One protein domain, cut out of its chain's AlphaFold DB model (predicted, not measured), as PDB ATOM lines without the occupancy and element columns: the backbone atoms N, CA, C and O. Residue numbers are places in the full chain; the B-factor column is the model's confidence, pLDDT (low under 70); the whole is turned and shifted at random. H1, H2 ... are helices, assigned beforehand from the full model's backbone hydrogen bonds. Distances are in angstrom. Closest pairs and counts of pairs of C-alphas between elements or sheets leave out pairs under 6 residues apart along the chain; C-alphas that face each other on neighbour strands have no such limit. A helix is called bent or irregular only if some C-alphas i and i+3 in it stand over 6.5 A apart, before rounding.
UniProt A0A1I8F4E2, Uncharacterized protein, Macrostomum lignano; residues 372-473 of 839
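AT A GLANCE: This is residues 372 to 473 of the 839 residues of an uncharacterized protein of Macrostomum lignano (UniProt A0A1I8F4E2). Two long helices, H1 and H5, lie side by side in opposite directions as the core, and H6 folds back from the far end of H5, making a narrow V with it. At the other end of the pair a loosely placed H3 slants across H1 and H5, with short H2 and H4 nearby; loop residues 406 to 411 stick out. The printed part has 102 residues with six named helices, H1 to H6 in order, and no named strand: all helix. It is only just compact, close to loose, with a radius of gyration of the C-alphas of 15.0 A and spans of 41 by 33 by 19 A.

IN THESE COORDINATES: H1, residues 374 to 396, is 32.8 A long and begins at C-alpha 374 (-9.945, -9.273, 206.960). H5, residues 433 to 454, is 31.1 A long; H6, residues 458 to 473, is 22.7 A long and ends at C-alpha 473 (-0.188, -1.605, 179.722). H3, residues 412 to 424, is 18.8 A long. H2 is residues 399 to 402. H4, residues 426 to 430, is only just irregular: C-alphas 426 and 429 are 6.8 A apart.

HOW THE PARTS SIT: H1 and H5 touch at a shallow tilt of 19 degrees, opposite ways; their closest C-alphas, of Leu 387 and Ile 442, are 6.2 A apart. H5 and H6 form a helical hairpin at 24 degrees, touching through residues 449 to 453 and 460 to 465 alone, closest at the C-alphas of Ala 452 and Phe 461, 5.5 A. H3 is close to H5 but not clearly touching, at a steep tilt of 48 degrees; the closest C-alphas, of Val 420 and Ile 443, are 7.1 A apart. H1 and H6 are apart. Every O i to N i+4 pair is within hydrogen-bond range in H1 and H6, against 7 of 9 in H3, 14 of 18 in H5 and 0 of 1 in H4, which has 1 of 2 O i to N i+3 pairs; H2 is too short for an i+4 pair.

THE WHOLE: The C-alphas farthest apart, of Arg 403 and Gly 459, are 42.6 A apart. The printed part has no cut and no long link. Residues 401 to 424 have pLDDT under 70.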
ATOM      1  N   LEU A 372      -9.593  -3.530 211.494       93.44
ATOM      2  CA  LEU A 372      -9.586  -3.643 210.036       93.44
ATOM      3  C   LEU A 372     -10.386  -4.878 209.609       93.44
ATOM      4  O   LEU A 372     -10.334  -5.918 210.262       93.44
ATOM      5  N   THR A 373     -11.083  -4.794 208.476       96.25
ATOM      6  CA  THR A 373     -11.706  -5.986 207.890       96.25
ATOM      7  C   THR A 373     -10.630  -6.928 207.352       96.25
ATOM      8  O   THR A 373      -9.610  -6.484 206.819       96.25
ATOM      9  N   GLU A 374     -10.866  -8.234 207.439       96.56
ATOM     10  CA  GLU A 374      -9.945  -9.273 206.960       96.56
ATOM     11  C   GLU A 374      -9.392  -9.041 205.530       96.56
ATOM     12  O   GLU A 374      -8.172  -9.094 205.347       96.56
ATOM     13  N   PRO A 375     -10.194  -8.690 204.498       95.94
ATOM     14  CA  PRO A 375      -9.640  -8.367 203.180       95.94
ATOM     15  C   PRO A 375      -8.743  -7.117 203.184       95.94
ATOM     16  O   PRO A 375      -7.772  -7.069 202.424       95.94
ATOM     17  N   MET A 376      -8.999  -6.121 204.043       95.62
ATOM     18  CA  MET A 376      -8.087  -4.983 204.217       95.62
ATOM     19  C   MET A 376      -6.799  -5.407 204.926       95.62
ATOM     20  O   MET A 376      -5.725  -4.985 204.502       95.62
ATOM     21  N   LEU A 377      -6.870  -6.274 205.938       96.00
ATOM     22  CA  LEU A 377      -5.691  -6.800 206.630       96.00
ATOM     23  C   LEU A 377      -4.785  -7.590 205.667       96.00
ATOM     24  O   LEU A 377      -3.580  -7.335 205.631       96.00
ATOM     25  N   ARG A 378      -5.362  -8.437 204.800       96.62
ATOM     26  CA  ARG A 378      -4.643  -9.142 203.715       96.62
ATOM     27  C   ARG A 378      -4.020  -8.190 202.688       96.62
ATOM     28  O   ARG A 378      -2.876  -8.383 202.279       96.62
ATOM     29  N   CYS A 379      -4.729  -7.130 202.286       96.38
ATOM     30  CA  CYS A 379      -4.155  -6.091 201.420       96.38
ATOM     31  C   CYS A 379      -2.992  -5.357 202.107       96.38
ATOM     32  O   CYS A 379      -1.999  -5.017 201.463       96.38
ATOM     33  N   GLN A 380      -3.110  -5.098 203.411       96.12
ATOM     34  CA  GLN A 380      -2.106  -4.391 204.191       96.12
ATOM     35  C   GLN A 380      -0.832  -5.222 204.372       96.12
ATOM     36  O   GLN A 380       0.253  -4.687 204.145       96.12
ATOM     37  N   SER A 381      -0.941  -6.499 204.756       95.69
ATOM     38  CA  SER A 381       0.220  -7.380 204.936       95.69
ATOM     39  C   SER A 381       0.999  -7.529 203.631       95.69
ATOM     40  O   SER A 381       2.179  -7.187 203.598       95.69
ATOM     41  N   ALA A 382       0.325  -7.854 202.522       96.88
ATOM     42  CA  ALA A 382       0.950  -7.944 201.202       96.88
ATOM     43  C   ALA A 382       1.668  -6.641 200.785       96.88
ATOM     44  O   ALA A 382       2.803  -6.672 200.304       96.88
ATOM     45  N   LEU A 383       1.054  -5.470 201.015       95.69
ATOM     46  CA  LEU A 383       1.691  -4.171 200.752       95.69
ATOM     47  C   LEU A 383       2.899  -3.901 201.664       95.69
ATOM     48  O   LEU A 383       3.877  -3.305 201.211       95.69
ATOM     49  N   VAL A 384       2.847  -4.321 202.929       94.75
ATOM     50  CA  VAL A 384       3.950  -4.205 203.894       94.75
ATOM     51  C   VAL A 384       5.092  -5.166 203.556       94.75
ATOM     52  O   VAL A 384       6.254  -4.786 203.698       94.75
ATOM     53  N   ASP A 385       4.808  -6.365 203.060       95.62
ATOM     54  CA  ASP A 385       5.824  -7.356 202.698       95.62
ATOM     55  C   ASP A 385       6.525  -7.008 201.381       95.62
ATOM     56  O   ASP A 385       7.756  -7.053 201.315       95.62
ATOM     57  N   LEU A 386       5.792  -6.482 200.391       94.88
ATOM     58  CA  LEU A 386       6.395  -5.801 199.237       94.88
ATOM     59  C   LEU A 386       7.296  -4.635 199.681       94.88
ATOM     60  O   LEU A 386       8.402  -4.465 199.166       94.88
ATOM     61  N   LEU A 387       6.872  -3.852 200.680       93.44
ATOM     62  CA  LEU A 387       7.660  -2.741 201.221       93.44
ATOM     63  C   LEU A 387       8.940  -3.227 201.931       93.44
ATOM     64  O   LEU A 387       9.997  -2.618 201.747       93.44
ATOM     65  N   LYS A 388       8.878  -4.333 202.692       91.81
ATOM     66  CA  LYS A 388      10.051  -5.010 203.285       91.81
ATOM     67  C   LYS A 388      11.015  -5.481 202.193       91.81
ATOM     68  O   LYS A 388      12.194  -5.133 202.253       91.81
ATOM     69  N   ALA A 389      10.524  -6.200 201.182       93.44
ATOM     70  CA  ALA A 389      11.334  -6.730 200.086       93.44
ATOM     71  C   ALA A 389      12.039  -5.611 199.297       93.44
ATOM     72  O   ALA A 389      13.256  -5.652 199.101       93.44
ATOM     73  N   CYS A 390      11.321  -4.544 198.928       90.94
ATOM     74  CA  CYS A 390      11.924  -3.395 198.253       90.94
ATOM     75  C   CYS A 390      12.963  -2.663 199.128       90.94
ATOM     76  O   CYS A 390      13.953  -2.154 198.597       90.94
ATOM     77  N   MET A 391      12.788  -2.615 200.456       89.62
ATOM     78  CA  MET A 391      13.805  -2.075 201.371       89.62
ATOM     79  C   MET A 391      15.038  -2.979 201.496       89.62
ATOM     80  O   MET A 391      16.152  -2.457 201.541       89.62
ATOM     81  N   GLN A 392      14.867  -4.304 201.518       92.06
ATOM     82  CA  GLN A 392      15.979  -5.261 201.518       92.06
ATOM     83  C   GLN A 392      16.798  -5.156 200.223       92.06
ATOM     84  O   GLN A 392      18.023  -5.062 200.283       92.06
ATOM     85  N   GLU A 393      16.147  -5.055 199.060       92.56
ATOM     86  CA  GLU A 393      16.819  -4.776 197.784       92.56
ATOM     87  C   GLU A 393      17.544  -3.421 197.785       92.56
ATOM     88  O   GLU A 393      18.690  -3.320 197.342       92.56
ATOM     89  N   LEU A 394      16.933  -2.368 198.340       90.12
ATOM     90  CA  LEU A 394      17.585  -1.060 198.461       90.12
ATOM     91  C   LEU A 394      18.814  -1.097 199.394       90.12
ATOM     92  O   LEU A 394      19.784  -0.379 199.137       90.12
ATOM     93  N   ALA A 395      18.793  -1.937 200.434       89.31
ATOM     94  CA  ALA A 395      19.920  -2.168 201.337       89.31
ATOM     95  C   ALA A 395      21.037  -2.994 200.673       89.31
ATOM     96  O   ALA A 395      22.198  -2.589 200.736       89.31
ATOM     97  N   ARG A 396      20.698  -4.077 199.953       90.69
ATOM     98  CA  ARG A 396      21.639  -4.872 199.133       90.69
ATOM     99  C   ARG A 396      22.381  -4.001 198.118       90.69
ATOM    100  O   ARG A 396      23.596  -4.092 197.991       90.69
ATOM    101  N   VAL A 397      21.670  -3.085 197.457       90.56
ATOM    102  CA  VAL A 397      22.255  -2.125 196.504       90.56
ATOM    103  C   VAL A 397      23.073  -1.015 197.204       90.56
ATOM    104  O   VAL A 397      23.780  -0.263 196.529       90.56
ATOM    105  N   ARG A 398      23.021  -0.878 198.543       85.44
ATOM    106  CA  ARG A 398      23.783   0.130 199.315       85.44
ATOM    107  C   ARG A 398      24.276  -0.348 200.694       85.44
ATOM    108  O   ARG A 398      23.852   0.213 201.709       85.44
ATOM    109  N   PRO A 399      25.291  -1.230 200.765       82.00
ATOM    110  CA  PRO A 399      25.900  -1.633 202.039       82.00
ATOM    111  C   PRO A 399      26.389  -0.439 202.883       82.00
ATOM    112  O   PRO A 399      26.159  -0.377 204.091       82.00
ATOM    113  N   ARG A 400      26.965   0.590 202.235       71.31
ATOM    114  CA  ARG A 400      27.426   1.833 202.892       71.31
ATOM    115  C   ARG A 400      26.309   2.665 203.547       71.31
ATOM    116  O   ARG A 400      26.620   3.526 204.358       71.31
ATOM    117  N   ALA A 401      25.035   2.435 203.218       63.72
ATOM    118  CA  ALA A 401      23.905   3.087 203.888       63.72
ATOM    119  C   ALA A 401      23.387   2.297 205.108       63.72
ATOM    120  O   ALA A 401      22.648   2.858 205.915       63.72
ATOM    121  N   GLY A 402      23.766   1.017 205.238       55.38
ATOM    122  CA  GLY A 402      23.407   0.158 206.369       55.38
ATOM    123  C   GLY A 402      24.285   0.380 207.603       55.38
ATOM    124  O   GLY A 402      23.751   0.488 208.700       55.38
ATOM    125  N   ARG A 403      25.607   0.542 207.429       55.12
ATOM    126  CA  ARG A 403      26.601   0.637 208.528       55.12
ATOM    127  C   ARG A 403      26.427   1.795 209.535       55.12
ATOM    128  O   ARG A 403      27.143   1.818 210.518       55.12
ATOM    129  N   GLN A 404      25.517   2.747 209.313       51.16
ATOM    130  CA  GLN A 404      25.177   3.806 210.288       51.16
ATOM    131  C   GLN A 404      23.779   3.630 210.923       51.16
ATOM    132  O   GLN A 404      23.287   4.550 211.574       51.16
ATOM    133  N   ARG A 405      23.061   2.537 210.616       50.47
ATOM    134  CA  ARG A 405      21.622   2.359 210.918       50.47
ATOM    135  C   ARG A 405      21.184   0.895 211.088       50.47
ATOM    136  O   ARG A 405      19.995   0.606 210.943       50.47
ATOM    137  N   ALA A 406      22.118  -0.034 211.287       47.62
ATOM    138  CA  ALA A 406      21.787  -1.444 211.484       47.62
ATOM    139  C   ALA A 406      21.270  -1.700 212.908       47.62
ATOM    140  O   ALA A 406      20.334  -2.482 213.093       47.62
ATOM    141  N   ASP A 407      21.846  -0.981 213.868       39.81
ATOM    142  CA  ASP A 407      21.691  -1.195 215.301       39.81
ATOM    143  C   ASP A 407      20.322  -0.692 215.785       39.81
ATOM    144  O   ASP A 407      19.928   0.455 215.555       39.81
ATOM    145  N   GLY A 408      19.571  -1.583 216.436       39.03
ATOM    146  CA  GLY A 408      18.229  -1.317 216.955       39.03
ATOM    147  C   GLY A 408      17.076  -1.853 216.089       39.03
ATOM    148  O   GLY A 408      16.975  -1.626 214.876       39.03
ATOM    149  N   GLY A 409      16.128  -2.524 216.754       40.81
ATOM    150  CA  GLY A 409      14.929  -3.156 216.179       40.81
ATOM    151  C   GLY A 409      13.848  -2.195 215.655       40.81
ATOM    152  O   GLY A 409      12.657  -2.417 215.863       40.81
ATOM    153  N   GLU A 410      14.229  -1.101 214.991       50.56
ATOM    154  CA  GLU A 410      13.287  -0.142 214.404       50.56
ATOM    155  C   GLU A 410      12.375  -0.780 213.338       50.56
ATOM    156  O   GLU A 410      12.852  -1.329 212.343       50.56
ATOM    157  N   ARG A 411      11.054  -0.638 213.517       53.28
ATOM    158  CA  ARG A 411      10.011  -1.150 212.610       53.28
ATOM    159  C   ARG A 411      10.034  -0.466 211.230       53.28
ATOM    160  O   ARG A 411      10.530   0.648 211.059       53.28
ATOM    161  N   ALA A 412       9.427  -1.118 210.235       53.53
ATOM    162  CA  ALA A 412       9.459  -0.713 208.823       53.53
ATOM    163  C   ALA A 412       9.158   0.783 208.563       53.53
ATOM    164  O   ALA A 412       9.940   1.448 207.882       53.53
ATOM    165  N   ASP A 413       8.074   1.345 209.120       55.09
ATOM    166  CA  ASP A 413       7.699   2.747 208.841       55.09
ATOM    167  C   ASP A 413       8.640   3.781 209.499       55.09
ATOM    168  O   ASP A 413       8.801   4.895 208.989       55.09
ATOM    169  N   SER A 414       9.350   3.420 210.579       57.03
ATOM    170  CA  SER A 414      10.387   4.300 211.127       57.03
ATOM    171  C   SER A 414      11.655   4.268 210.273       57.03
ATOM    172  O   SER A 414      12.179   5.345 209.989       57.03
ATOM    173  N   ARG A 415      12.043   3.104 209.719       56.34
ATOM    174  CA  ARG A 415      13.112   2.977 208.699       56.34
ATOM    175  C   ARG A 415      12.765   3.682 207.371       56.34
ATOM    176  O   ARG A 415      13.660   4.221 206.710       56.34
ATOM    177  N   LEU A 416      11.479   3.795 207.012       57.12
ATOM    178  CA  LEU A 416      11.026   4.542 205.825       57.12
ATOM    179  C   LEU A 416      11.400   6.029 205.866       57.12
ATOM    180  O   LEU A 416      11.752   6.600 204.837       57.12
ATOM    181  N   ARG A 417      11.327   6.694 207.025       59.16
ATOM    182  CA  ARG A 417      11.594   8.144 207.124       59.16
ATOM    183  C   ARG A 417      13.061   8.511 206.823       59.16
ATOM    184  O   ARG A 417      13.275   9.430 206.031       59.16
ATOM    185  N   PRO A 418      14.083   7.825 207.370       57.81
ATOM    186  CA  PRO A 418      15.476   7.982 206.959       57.81
ATOM    187  C   PRO A 418      15.754   7.555 205.511       57.81
ATOM    188  O   PRO A 418      16.635   8.147 204.885       57.81
ATOM    189  N   ALA A 419      15.004   6.596 204.951       53.75
ATOM    190  CA  ALA A 419      15.065   6.288 203.520       53.75
ATOM    191  C   ALA A 419      14.536   7.465 202.675       53.75
ATOM    192  O   ALA A 419      15.234   7.934 201.779       53.75
ATOM    193  N   VAL A 420      13.376   8.036 203.021       57.84
ATOM    194  CA  VAL A 420      12.831   9.265 202.407       57.84
ATOM    195  C   VAL A 420      13.814  10.440 202.530       57.84
ATOM    196  O   VAL A 420      13.985  11.193 201.576       57.84
ATOM    197  N   ALA A 421      14.530  10.581 203.648       61.88
ATOM    198  CA  ALA A 421      15.559  11.616 203.798       61.88
ATOM    199  C   ALA A 421      16.737  11.430 202.815       61.88
ATOM    200  O   ALA A 421      17.178  12.395 202.194       61.88
ATOM    201  N   VAL A 422      17.191  10.189 202.588       57.94
ATOM    202  CA  VAL A 422      18.194   9.859 201.548       57.94
ATOM    203  C   VAL A 422      17.680  10.162 200.129       57.94
ATOM    204  O   VAL A 422      18.479  10.385 199.225       57.94
ATOM    205  N   VAL A 423      16.359  10.233 199.943       56.16
ATOM    206  CA  VAL A 423      15.666  10.529 198.673       56.16
ATOM    207  C   VAL A 423      15.427  12.028 198.438       56.16
ATOM    208  O   VAL A 423      15.072  12.430 197.330       56.16
ATOM    209  N   HIS A 424      15.697  12.869 199.440       56.09
ATOM    210  CA  HIS A 424      15.669  14.331 199.322       56.09
ATOM    211  C   HIS A 424      17.027  15.009 199.588       56.09
ATOM    212  O   HIS A 424      17.158  16.208 199.356       56.09
ATOM    213  N   GLY A 425      18.043  14.269 200.042       73.94
ATOM    214  CA  GLY A 425      19.393  14.794 200.268       73.94
ATOM    215  C   GLY A 425      20.226  14.991 198.986       73.94
ATOM    216  O   GLY A 425      19.899  14.449 197.929       73.94
ATOM    217  N   PRO A 426      21.374  15.693 199.061       73.81
ATOM    218  CA  PRO A 426      22.236  15.957 197.898       73.81
ATOM    219  C   PRO A 426      22.809  14.687 197.235       73.81
ATOM    220  O   PRO A 426      23.177  14.705 196.062       73.81
ATOM    221  N   GLY A 427      22.829  13.551 197.943       73.12
ATOM    222  CA  GLY A 427      23.247  12.254 197.397       73.12
ATOM    223  C   GLY A 427      22.341  11.680 196.293       73.12
ATOM    224  O   GLY A 427      22.757  10.749 195.608       73.12
ATOM    225  N   VAL A 428      21.138  12.229 196.071       75.81
ATOM    226  CA  VAL A 428      20.145  11.700 195.108       75.81
ATOM    227  C   VAL A 428      20.656  11.669 193.662       75.81
ATOM    228  O   VAL A 428      20.330  10.754 192.896       75.81
ATOM    229  N   ALA A 429      21.514  12.620 193.289       81.25
ATOM    230  CA  ALA A 429      22.153  12.644 191.974       81.25
ATOM    231  C   ALA A 429      23.069  11.423 191.747       81.25
ATOM    232  O   ALA A 429      23.054  10.841 190.662       81.25
ATOM    233  N   ARG A 430      23.784  10.975 192.791       85.94
ATOM    234  CA  ARG A 430      24.725   9.836 192.767       85.94
ATOM    235  C   ARG A 430      24.042   8.460 192.844       85.94
ATOM    236  O   ARG A 430      24.716   7.436 192.873       85.94
ATOM    237  N   MET A 431      22.712   8.409 192.899       85.00
ATOM    238  CA  MET A 431      21.955   7.155 192.933       85.00
ATOM    239  C   MET A 431      21.924   6.479 191.552       85.00
ATOM    240  O   MET A 431      21.632   7.134 190.553       85.00
ATOM    241  N   SER A 432      22.133   5.160 191.484       93.19
ATOM    242  CA  SER A 432      21.892   4.388 190.252       93.19
ATOM    243  C   SER A 432      20.416   4.453 189.829       93.19
ATOM    244  O   SER A 432      19.536   4.622 190.676       93.19
ATOM    245  N   TYR A 433      20.116   4.284 188.535       91.88
ATOM    246  CA  TYR A 433      18.732   4.336 188.037       91.88
ATOM    247  C   TYR A 433      17.817   3.316 188.744       91.88
ATOM    248  O   TYR A 433      16.812   3.725 189.323       91.88
ATOM    249  N   ARG A 434      18.228   2.038 188.846       90.56
ATOM    250  CA  ARG A 434      17.513   0.989 189.613       90.56
ATOM    251  C   ARG A 434      17.214   1.419 191.054       90.56
ATOM    252  O   ARG A 434      16.093   1.254 191.522       90.56
ATOM    253  N   SER A 435      18.177   2.035 191.747       90.00
ATOM    254  CA  SER A 435      17.965   2.484 193.132       90.00
ATOM    255  C   SER A 435      17.179   3.795 193.262       90.00
ATOM    256  O   SER A 435      16.659   4.056 194.344       90.00
ATOM    257  N   ARG A 436      17.038   4.605 192.199       91.88
ATOM    258  CA  ARG A 436      16.039   5.694 192.123       91.88
ATOM    259  C   ARG A 436      14.634   5.163 191.844       91.88
ATOM    260  O   ARG A 436      13.684   5.709 192.400       91.88
ATOM    261  N   GLN A 437      14.514   4.109 191.040       91.06
ATOM    262  CA  GLN A 437      13.235   3.483 190.713       91.06
ATOM    263  C   GLN A 437      12.630   2.775 191.934       91.06
ATOM    264  O   GLN A 437      11.560   3.180 192.372       91.06
ATOM    265  N   LEU A 438      13.377   1.871 192.590       89.81
ATOM    266  CA  LEU A 438      12.970   1.245 193.865       89.81
ATOM    267  C   LEU A 438      12.487   2.288 194.888       89.81
ATOM    268  O   LEU A 438      11.452   2.138 195.525       89.81
ATOM    269  N   VAL A 439      13.221   3.397 195.001       90.94
ATOM    270  CA  VAL A 439      12.875   4.542 195.849       90.94
ATOM    271  C   VAL A 439      11.546   5.201 195.467       90.94
ATOM    272  O   VAL A 439      10.766   5.562 196.349       90.94
ATOM    273  N   ALA A 440      11.283   5.381 194.171       89.62
ATOM    274  CA  ALA A 440      10.029   5.940 193.692       89.62
ATOM    275  C   ALA A 440       8.862   4.996 194.005       89.62
ATOM    276  O   ALA A 440       7.829   5.465 194.480       89.62
ATOM    277  N   ASP A 441       9.052   3.691 193.829       86.25
ATOM    278  CA  ASP A 441       8.015   2.682 194.030       86.25
ATOM    279  C   ASP A 441       7.659   2.502 195.516       86.25
ATOM    280  O   ASP A 441       6.485   2.603 195.884       86.25
ATOM    281  N   ILE A 442       8.662   2.388 196.395       85.75
ATOM    282  CA  ILE A 442       8.500   2.388 197.863       85.75
ATOM    283  C   ILE A 442       7.698   3.620 198.321       85.75
ATOM    284  O   ILE A 442       6.691   3.507 199.024       85.75
ATOM    285  N   ILE A 443       8.146   4.822 197.935       78.44
ATOM    286  CA  ILE A 443       7.714   6.074 198.579       78.44
ATOM    287  C   ILE A 443       6.480   6.692 197.908       78.44
ATOM    288  O   ILE A 443       5.641   7.280 198.596       78.44
ATOM    289  N   ARG A 444       6.350   6.601 196.577       85.25
ATOM    290  CA  ARG A 444       5.244   7.216 195.815       85.25
ATOM    291  C   ARG A 444       4.121   6.248 195.462       85.25
ATOM    292  O   ARG A 444       3.024   6.741 195.185       85.25
ATOM    293  N   THR A 445       4.382   4.942 195.453       91.38
ATOM    294  CA  THR A 445       3.422   3.924 195.008       91.38
ATOM    295  C   THR A 445       2.924   3.111 196.200       91.38
ATOM    296  O   THR A 445       1.811   3.366 196.655       91.38
ATOM    297  N   LEU A 446       3.749   2.241 196.799       93.88
ATOM    298  CA  LEU A 446       3.340   1.361 197.909       93.88
ATOM    299  C   LEU A 446       2.795   2.145 199.114       93.88
ATOM    300  O   LEU A 446       1.677   1.903 199.568       93.88
ATOM    301  N   ARG A 447       3.508   3.183 199.572       91.81
ATOM    302  CA  ARG A 447       3.033   4.041 200.676       91.81
ATOM    303  C   ARG A 447       1.729   4.790 200.357       91.81
ATOM    304  O   ARG A 447       0.957   5.096 201.262       91.81
ATOM    305  N   ARG A 448       1.454   5.081 199.079       92.44
ATOM    306  CA  ARG A 448       0.177   5.670 198.639       92.44
ATOM    307  C   ARG A 448      -0.933   4.636 198.453       92.44
ATOM    308  O   ARG A 448      -2.079   5.058 198.308       92.44
ATOM    309  N   PHE A 449      -0.627   3.342 198.437       95.62
ATOM    310  CA  PHE A 449      -1.630   2.287 198.526       95.62
ATOM    311  C   PHE A 449      -2.049   2.049 199.974       95.62
ATOM    312  O   PHE A 449      -3.245   2.085 200.232       95.62
ATOM    313  N   LEU A 450      -1.103   1.967 200.918       94.44
ATOM    314  CA  LEU A 450      -1.412   1.888 202.356       94.44
ATOM    315  C   LEU A 450      -2.317   3.053 202.806       94.44
ATOM    316  O   LEU A 450      -3.436   2.825 203.251       94.44
ATOM    317  N   LEU A 451      -1.928   4.303 202.524       91.81
ATOM    318  CA  LEU A 451      -2.773   5.475 202.819       91.81
ATOM    319  C   LEU A 451      -4.098   5.511 202.028       91.81
ATOM    320  O   LEU A 451      -5.023   6.214 202.414       91.81
ATOM    321  N   ALA A 452      -4.211   4.807 200.895       94.50
ATOM    322  CA  ALA A 452      -5.480   4.705 200.161       94.50
ATOM    323  C   ALA A 452      -6.406   3.615 200.706       94.50
ATOM    324  O   ALA A 452      -7.591   3.657 200.391       94.50
ATOM    325  N   LEU A 453      -5.859   2.661 201.459       95.25
ATOM    326  CA  LEU A 453      -6.587   1.595 202.131       95.25
ATOM    327  C   LEU A 453      -7.234   2.141 203.413       95.25
ATOM    328  O   LEU A 453      -8.424   1.955 203.621       95.25
ATOM    329  N   THR A 454      -6.477   2.891 204.219       92.94
ATOM    330  CA  THR A 454      -6.939   3.445 205.506       92.94
ATOM    331  C   THR A 454      -7.706   4.767 205.382       92.94
ATOM    332  O   THR A 454      -8.653   4.994 206.126       92.94
ATOM    333  N   GLN A 455      -7.349   5.645 204.433       92.31
ATOM    334  CA  GLN A 455      -7.991   6.964 204.253       92.31
ATOM    335  C   GLN A 455      -8.946   7.030 203.043       92.31
ATOM    336  O   GLN A 455      -9.425   8.108 202.672       92.31
ATOM    337  N   GLY A 456      -9.190   5.910 202.355       92.56
ATOM    338  CA  GLY A 456      -9.939   5.873 201.101       92.56
ATOM    339  C   GLY A 456     -10.985   4.766 201.060       92.56
ATOM    340  O   GLY A 456     -10.669   3.600 201.239       92.56
ATOM    341  N   GLY A 457     -12.230   5.117 200.722       94.12
ATOM    342  CA  GLY A 457     -13.258   4.108 200.442       94.12
ATOM    343  C   GLY A 457     -12.841   3.166 199.296       94.12
ATOM    344  O   GLY A 457     -12.144   3.607 198.370       94.12
ATOM    345  N   PRO A 458     -13.294   1.898 199.294       92.25
ATOM    346  CA  PRO A 458     -12.727   0.822 198.470       92.25
ATOM    347  C   PRO A 458     -12.727   1.125 196.966       92.25
ATOM    348  O   PRO A 458     -11.743   0.866 196.275       92.25
ATOM    349  N   GLY A 459     -13.761   1.799 196.448       94.75
ATOM    350  CA  GLY A 459     -13.804   2.236 195.046       94.75
ATOM    351  C   GLY A 459     -12.701   3.236 194.648       94.75
ATOM    352  O   GLY A 459     -12.326   3.294 193.478       94.75
ATOM    353  N   ARG A 460     -12.137   4.010 195.591       93.88
ATOM    354  CA  ARG A 460     -10.960   4.872 195.354       93.88
ATOM    355  C   ARG A 460      -9.657   4.071 195.378       93.88
ATOM    356  O   ARG A 460      -8.777   4.360 194.568       93.88
ATOM    357  N   PHE A 461      -9.546   3.082 196.268       95.88
ATOM    358  CA  PHE A 461      -8.414   2.154 196.317       95.88
ATOM    359  C   PHE A 461      -8.335   1.334 195.021       95.88
ATOM    360  O   PHE A 461      -7.342   1.432 194.301       95.88
ATOM    361  N   HIS A 462      -9.422   0.654 194.639       95.75
ATOM    362  CA  HIS A 462      -9.499  -0.140 193.410       95.75
ATOM    363  C   HIS A 462      -9.172   0.686 192.155       95.75
ATOM    364  O   HIS A 462      -8.331   0.284 191.355       95.75
ATOM    365  N   ARG A 463      -9.732   1.900 192.010       96.25
ATOM    366  CA  ARG A 463      -9.385   2.802 190.892       96.25
ATOM    367  C   ARG A 463      -7.905   3.203 190.878       96.25
ATOM    368  O   ARG A 463      -7.361   3.422 189.800       96.25
ATOM    369  N   ARG A 464      -7.237   3.295 192.035       95.25
ATOM    370  CA  ARG A 464      -5.787   3.557 192.115       95.25
ATOM    371  C   ARG A 464      -4.972   2.333 191.687       95.25
ATOM    372  O   ARG A 464      -3.988   2.516 190.980       95.25
ATOM    373  N   VAL A 465      -5.396   1.121 192.058       95.50
ATOM    374  CA  VAL A 465      -4.752  -0.142 191.643       95.50
ATOM    375  C   VAL A 465      -4.899  -0.326 190.133       95.50
ATOM    376  O   VAL A 465      -3.900  -0.406 189.419       95.50
ATOM    377  N   ALA A 466      -6.132  -0.253 189.625       95.38
ATOM    378  CA  ALA A 466      -6.434  -0.328 188.199       95.38
ATOM    379  C   ALA A 466      -5.686   0.742 187.382       95.38
ATOM    380  O   ALA A 466      -5.193   0.439 186.301       95.38
ATOM    381  N   SER A 467      -5.526   1.966 187.909       94.94
ATOM    382  CA  SER A 467      -4.755   3.030 187.248       94.94
ATOM    383  C   SER A 467      -3.249   2.754 187.159       94.94
ATOM    384  O   SER A 467      -2.600   3.321 186.278       94.94
ATOM    385  N   VAL A 468      -2.676   1.936 188.051       93.56
ATOM    386  CA  VAL A 468      -1.274   1.500 187.945       93.56
ATOM    387  C   VAL A 468      -1.161   0.383 186.908       93.56
ATOM    388  O   VAL A 468      -0.357   0.510 185.987       93.56
ATOM    389  N   ILE A 469      -2.042  -0.621 186.963       94.12
ATOM    390  CA  ILE A 469      -2.113  -1.721 185.982       94.12
ATOM    391  C   ILE A 469      -2.356  -1.189 184.555       94.12
ATOM    392  O   ILE A 469      -1.718  -1.628 183.599       94.12
ATOM    393  N   SER A 470      -3.225  -0.188 184.377       94.12
ATOM    394  CA  SER A 470      -3.436   0.445 183.068       94.12
ATOM    395  C   SER A 470      -2.231   1.270 182.610       94.12
ATOM    396  O   SER A 470      -1.992   1.382 181.411       94.12
ATOM    397  N   SER A 471      -1.467   1.853 183.544       90.50
ATOM    398  CA  SER A 471      -0.230   2.565 183.205       90.50
ATOM    399  C   SER A 471       0.889   1.608 182.792       90.50
ATOM    400  O   SER A 471       1.627   1.934 181.872       90.50
ATOM    401  N   GLU A 472       0.956   0.404 183.371       86.06
ATOM    402  CA  GLU A 472       1.833  -0.663 182.879       86.06
ATOM    403  C   GLU A 472       1.485  -1.020 181.433       86.06
ATOM    404  O   GLU A 472       2.358  -0.956 180.578       86.06
ATOM    405  N   LYS A 473       0.212  -1.284 181.108       85.25
ATOM    406  CA  LYS A 473      -0.188  -1.605 179.722       85.25
ATOM    407  C   LYS A 473       0.112  -0.484 178.712       85.25
ATOM    408  O   LYS A 473       0.300  -0.776 177.538       85.25
TER     409      LYS A 473